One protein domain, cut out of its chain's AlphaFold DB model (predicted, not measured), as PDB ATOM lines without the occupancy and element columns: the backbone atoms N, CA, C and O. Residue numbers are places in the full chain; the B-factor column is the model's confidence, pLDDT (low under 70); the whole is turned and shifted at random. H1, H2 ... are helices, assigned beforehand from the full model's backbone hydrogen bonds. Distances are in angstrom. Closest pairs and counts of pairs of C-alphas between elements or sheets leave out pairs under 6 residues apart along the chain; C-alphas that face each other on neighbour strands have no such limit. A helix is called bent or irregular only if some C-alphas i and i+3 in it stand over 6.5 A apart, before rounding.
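What this domain is: This is residues 2 to 46 of the 46 residues of the protein "DUF4492 domain-containing protein" of Campylobacter coli (UniProt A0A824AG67). Two helices make an open L: the long H1 forms one arm, the shorter H2 the other, and the short link of residues 25 to 30 forms the corner between them. The helices come near each other at the end of H1 and the beginning of H2, while residues 2 to 23, which belong to H1, and residues 38 to 46, of which 38 to 44 belong to H2, stand free. The printed part has 45 residues with two named helices, H1 then H2, and no named strand; its class is all helix. It is extended, with a radius of gyration of the C-alphas of 14.9 A, and flat, spanning 43 by 25 by 12 A.

How they stand to each other: H1, residues 2 to 24, is the longest helix. H2, residues 31 to 44, is close to H1 but not clearly touching it, with 1 pair of C-alphas within 8 A. Their closest C-alphas are those of Phe 24 and Lys 34, 7.7 A apart. Their lines are about perpendicular, at 90 degrees, and their centres are 24.3 A apart. In both H1 and H2, every pair of backbone O i and N i+4 is within hydrogen-bond range.

Where its parts are: H1 measures 31.1 A from C-alpha 2 at (119.230, 111.097, 191.326) to C-alpha 24 at (90.607, 119.569, 199.964). It is neither bent nor irregular, but only just: C-alphas 21 and 24 are 6.3 A apart. H2 measures 19.8 A from its first C-alpha, that of Asp 31, to its last, that of Lys 44 at (86.294, 138.782, 195.512).

The domain as a whole: The two C-alphas farthest apart are those of Ile 3 and Lys 46, at 44.0 A. The printed part has no cut, and its link from H1 to H2 is short, with 6 residues. Mean pLDDT of the printed part is 80.7; the model's confidence is under 70 at residues 20 to 28 and 45 to 46.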
ATOM      1  N   LYS A   2     120.429 111.953 191.125       91.62
ATOM      2  CA  LYS A   2     119.230 111.097 191.326       91.62
ATOM      3  C   LYS A   2     118.706 111.071 192.776       91.62
ATOM      4  O   LYS A   2     117.506 111.161 192.995       91.62
ATOM      5  N   ILE A   3     119.609 111.044 193.762       94.56
ATOM      6  CA  ILE A   3     119.260 111.044 195.195       94.56
ATOM      7  C   ILE A   3     118.580 112.349 195.658       94.56
ATOM      8  O   ILE A   3     117.785 112.349 196.591       94.56
ATOM      9  N   ILE A   4     118.880 113.474 195.008       94.25
ATOM     10  CA  ILE A   4     118.301 114.783 195.341       94.25
ATOM     11  C   ILE A   4     116.885 114.862 194.772       94.25
ATOM     12  O   ILE A   4     115.961 115.257 195.474       94.25
ATOM     13  N   PHE A   5     116.700 114.386 193.535       95.69
ATOM     14  CA  PHE A   5     115.383 114.251 192.916       95.69
ATOM     15  C   PHE A   5     114.459 113.329 193.708       95.69
ATOM     16  O   PHE A   5     113.298 113.674 193.903       95.69
ATOM     17  N   ILE A   6     114.968 112.197 194.212       96.25
ATOM     18  CA  ILE A   6     114.148 111.292 195.025       96.25
ATOM     19  C   ILE A   6     113.678 111.992 196.303       96.25
ATOM     20  O   ILE A   6     112.492 111.962 196.608       96.25
ATOM     21  N   LYS A   7     114.569 112.710 197.003       93.94
ATOM     22  CA  LYS A   7     114.200 113.463 198.210       93.94
ATOM     23  C   LYS A   7     113.145 114.526 197.924       93.94
ATOM     24  O   LYS A   7     112.174 114.627 198.668       93.94
ATOM     25  N   LEU A   8     113.323 115.285 196.845       94.50
ATOM     26  CA  LEU A   8     112.379 116.323 196.438       94.50
ATOM     27  C   LEU A   8     111.006 115.724 196.100       94.50
ATOM     28  O   LEU A   8     109.981 116.252 196.522       94.50
ATOM     29  N   PHE A   9     110.990 114.591 195.394       94.69
ATOM     30  CA  PHE A   9     109.766 113.884 195.034       94.69
ATOM     31  C   PHE A   9     109.030 113.347 196.266       94.69
ATOM     32  O   PHE A   9     107.823 113.547 196.376       94.69
ATOM     33  N   ILE A  10     109.745 112.743 197.226       94.88
ATOM     34  CA  ILE A  10     109.152 112.300 198.498       94.88
ATOM     35  C   ILE A  10     108.478 113.481 199.212       94.88
ATOM     36  O   ILE A  10     107.334 113.354 199.645       94.88
ATOM     37  N   MET A  11     109.142 114.638 199.300       91.75
ATOM     38  CA  MET A  11     108.582 115.816 199.973       91.75
ATOM     39  C   MET A  11     107.330 116.353 199.264       91.75
ATOM     40  O   MET A  11     106.354 116.708 199.923       91.75
ATOM     41  N   LEU A  12     107.323 116.347 197.928       91.38
ATOM     42  CA  LEU A  12     106.164 116.711 197.107       91.38
ATOM     43  C   LEU A  12     104.983 115.755 197.303       91.38
ATOM     44  O   LEU A  12     103.844 116.205 197.409       91.38
ATOM     45  N   VAL A  13     105.242 114.447 197.364       91.12
ATOM     46  CA  VAL A  13     104.205 113.428 197.578       91.12
ATOM     47  C   VAL A  13     103.604 113.550 198.975       91.12
ATOM     48  O   VAL A  13     102.382 113.537 199.098       91.12
ATOM     49  N   VAL A  14     104.430 113.728 200.012       87.94
ATOM     50  CA  VAL A  14     103.950 113.929 201.390       87.94
ATOM     51  C   VAL A  14     103.110 115.199 201.487       87.94
ATOM     52  O   VAL A  14     102.011 115.150 202.030       87.94
ATOM     53  N   LEU A  15     103.568 116.312 200.904       87.56
ATOM     54  CA  LEU A  15     102.800 117.558 200.887       87.56
ATOM     55  C   LEU A  15     101.490 117.398 200.108       87.56
ATOM     56  O   LEU A  15     100.453 117.860 200.565       87.56
ATOM     57  N   LYS A  16     101.509 116.709 198.962       83.44
ATOM     58  CA  LYS A  16     100.307 116.447 198.164       83.44
ATOM     59  C   LYS A  16      99.303 115.594 198.929       83.44
ATOM     60  O   LYS A  16      98.135 115.948 198.948       83.44
ATOM     61  N   LEU A  17      99.730 114.498 199.550       83.06
ATOM     62  CA  LEU A  17      98.834 113.643 200.327       83.06
ATOM     63  C   LEU A  17      98.298 114.394 201.547       83.06
ATOM     64  O   LEU A  17      97.094 114.441 201.736       83.06
ATOM     65  N   PHE A  18      99.155 115.078 202.304       82.19
ATOM     66  CA  PHE A  18      98.729 115.839 203.477       82.19
ATOM     67  C   PHE A  18      97.760 116.979 203.124       82.19
ATOM     68  O   PHE A  18      96.706 117.109 203.735       82.19
ATOM     69  N   VAL A  19      98.070 117.784 202.105       74.88
ATOM     70  CA  VAL A  19      97.244 118.931 201.703       74.88
ATOM     71  C   VAL A  19      95.960 118.491 200.995       74.88
ATOM     72  O   VAL A  19      94.909 119.075 201.235       74.88
ATOM     73  N   PHE A  20      95.989 117.479 200.126       68.56
ATOM     74  CA  PHE A  20      94.769 117.065 199.421       68.56
ATOM     75  C   PHE A  20      93.836 116.222 200.287       68.56
ATOM     76  O   PHE A  20      92.624 116.431 200.221       68.56
ATOM     77  N   ASP A  21      94.378 115.315 201.100       66.06
ATOM     78  CA  ASP A  21      93.577 114.387 201.900       66.06
ATOM     79  C   ASP A  21      92.967 115.087 203.124       66.06
ATOM     80  O   ASP A  21      91.773 114.959 203.384       66.06
ATOM     81  N   VAL A  22      93.745 115.924 203.824       61.44
ATOM     82  CA  VAL A  22      93.273 116.604 205.044       61.44
ATOM     83  C   VAL A  22      92.498 117.887 204.743       61.44
ATOM     84  O   VAL A  22      91.615 118.231 205.525       61.44
ATOM     85  N   ASN A  23      92.789 118.599 203.645       61.09
ATOM     86  CA  ASN A  23      92.268 119.959 203.438       61.09
ATOM     87  C   ASN A  23      91.358 120.142 202.216       61.09
ATOM     88  O   ASN A  23      90.555 121.061 202.218       61.09
ATOM     89  N   PHE A  24      91.439 119.331 201.157       60.31
ATOM     90  CA  PHE A  24      90.607 119.569 199.964       60.31
ATOM     91  C   PHE A  24      89.470 118.566 199.800       60.31
ATOM     92  O   PHE A  24      88.347 118.996 199.553       60.31
ATOM     93  N   ASN A  25      89.719 117.271 199.997       59.53
ATOM     94  CA  ASN A  25      88.645 116.268 199.967       59.53
ATOM     95  C   ASN A  25      87.737 116.317 201.204       59.53
ATOM     96  O   ASN A  25      86.575 115.930 201.129       59.53
ATOM     97  N   SER A  26      88.253 116.770 202.350       61.75
ATOM     98  CA  SER A  26      87.469 116.889 203.586       61.75
ATOM     99  C   SER A  26      86.579 118.140 203.605       61.75
ATOM    100  O   SER A  26      85.502 118.113 204.198       61.75
ATOM    101  N   ILE A  27      87.018 119.226 202.952       64.75
ATOM    102  CA  ILE A  27      86.326 120.523 202.941       64.75
ATOM    103  C   ILE A  27      85.319 120.606 201.789       64.75
ATOM    104  O   ILE A  27      84.255 121.199 201.954       64.75
ATOM    105  N   PHE A  28      85.613 119.987 200.642       69.12
ATOM    106  CA  PHE A  28      84.751 120.030 199.463       69.12
ATOM    107  C   PHE A  28      84.310 118.617 199.090       69.12
ATOM    108  O   PHE A  28      85.138 117.753 198.804       69.12
ATOM    109  N   LYS A  29      82.996 118.378 199.070       70.12
ATOM    110  CA  LYS A  29      82.435 117.062 198.718       70.12
ATOM    111  C   LYS A  29      82.474 116.795 197.217       70.12
ATOM    112  O   LYS A  29      82.339 115.651 196.791       70.12
ATOM    113  N   ASN A  30      82.593 117.853 196.423       75.12
ATOM    114  CA  ASN A  30      82.549 117.803 194.974       75.12
ATOM    115  C   ASN A  30      83.572 118.784 194.389       75.12
ATOM    116  O   ASN A  30      83.701 119.920 194.855       75.12
ATOM    117  N   ASP A  31      84.253 118.370 193.323       78.62
ATOM    118  CA  ASP A  31      85.195 119.204 192.571       78.62
ATOM    119  C   ASP A  31      84.565 120.521 192.088       78.62
ATOM    120  O   ASP A  31      85.243 121.547 192.011       78.62
ATOM    121  N   ASN A  32      83.252 120.520 191.826       82.00
ATOM    122  CA  ASN A  32      82.505 121.719 191.446       82.00
ATOM    123  C   ASN A  32      82.439 122.757 192.581       82.00
ATOM    124  O   ASN A  32      82.647 123.941 192.325       82.00
ATOM    125  N   GLU A  33      82.215 122.333 193.831       81.38
ATOM    126  CA  GLU A  33      82.176 123.237 194.996       81.38
ATOM    127  C   GLU A  33      83.549 123.855 195.253       81.38
ATOM    128  O   GLU A  33      83.668 125.056 195.497       81.38
ATOM    129  N   LYS A  34      84.598 123.038 195.128       81.19
ATOM    130  CA  LYS A  34      85.983 123.490 195.251       81.19
ATOM    131  C   LYS A  34      86.326 124.528 194.185       81.19
ATOM    132  O   LYS A  34      86.917 125.560 194.500       81.19
ATOM    133  N   SER A  35      85.965 124.256 192.930       84.12
ATOM    134  CA  SER A  35      86.209 125.170 191.812       84.12
ATOM    135  C   SER A  35      85.490 126.503 192.026       84.12
ATOM    136  O   SER A  35      86.104 127.564 191.912       84.12
ATOM    137  N   ASN A  36      84.219 126.449 192.438       88.00
ATOM    138  CA  ASN A  36      83.419 127.646 192.666       88.00
ATOM    139  C   ASN A  36      83.966 128.483 193.834       88.00
ATOM    140  O   ASN A  36      84.095 129.694 193.698       88.00
ATOM    141  N   PHE A  37      84.396 127.845 194.929       84.56
ATOM    142  CA  PHE A  37      85.047 128.526 196.052       84.56
ATOM    143  C   PHE A  37      86.328 129.257 195.630       84.56
ATOM    144  O   PHE A  37      86.539 130.411 196.004       84.56
ATOM    145  N   VAL A  38      87.196 128.611 194.845       85.38
ATOM    146  CA  VAL A  38      88.437 129.242 194.371       85.38
ATOM    147  C   VAL A  38      88.124 130.434 193.468       85.38
ATOM    148  O   VAL A  38      88.698 131.502 193.661       85.38
ATOM    149  N   ILE A  39      87.191 130.282 192.523       88.94
ATOM    150  CA  ILE A  39      86.799 131.366 191.616       88.94
ATOM    151  C   ILE A  39      86.179 132.536 192.382       88.94
ATOM    152  O   ILE A  39      86.558 133.681 192.140       88.94
ATOM    153  N   GLU A  40      85.286 132.270 193.333       87.25
ATOM    154  CA  GLU A  40      84.692 133.315 194.166       87.25
ATOM    155  C   GLU A  40      85.757 134.085 194.947       87.25
ATOM    156  O   GLU A  40      85.717 135.309 194.952       87.25
ATOM    157  N   ASN A  41      86.743 133.414 195.551       84.38
ATOM    158  CA  ASN A  41      87.810 134.100 196.288       84.38
ATOM    159  C   ASN A  41      88.732 134.916 195.368       84.38
ATOM    160  O   ASN A  41      89.076 136.042 195.713       84.38
ATOM    161  N   LEU A  42      89.078 134.396 194.185       87.62
ATOM    162  CA  LEU A  42      89.909 135.113 193.208       87.62
ATOM    163  C   LEU A  42      89.211 136.353 192.628       87.62
ATOM    164  O   LEU A  42      89.869 137.338 192.310       87.62
ATOM    165  N   ILE A  43      87.886 136.306 192.468       88.06
ATOM    166  CA  ILE A  43      87.093 137.438 191.969       88.06
ATOM    167  C   ILE A  43      86.790 138.439 193.091       88.06
ATOM    168  O   ILE A  43      86.720 139.638 192.830       88.06
ATOM    169  N   LYS A  44      86.614 137.964 194.330       76.69
ATOM    170  CA  LYS A  44      86.294 138.782 195.512       76.69
ATOM    171  C   LYS A  44      87.485 139.590 196.031       76.69
ATOM    172  O   LYS A  44      87.282 140.541 196.773       76.69
ATOM    173  N   GLU A  45      88.706 139.245 195.627       62.06
ATOM    174  CA  GLU A  45      89.923 140.024 195.901       62.06
ATOM    175  C   GLU A  45      90.116 141.217 194.931       62.06
ATOM    176  O   GLU A  45      91.235 141.688 194.723       62.06
ATOM    177  N   LYS A  46      89.026 141.716 194.330       50.06
ATOM    178  CA  LYS A  46      88.984 142.922 193.496       50.06
ATOM    179  C   LYS A  46      88.029 143.952 194.088       50.06
ATOM    180  O   LYS A  46      88.395 145.148 194.060       50.06
TER     181      LYS A  46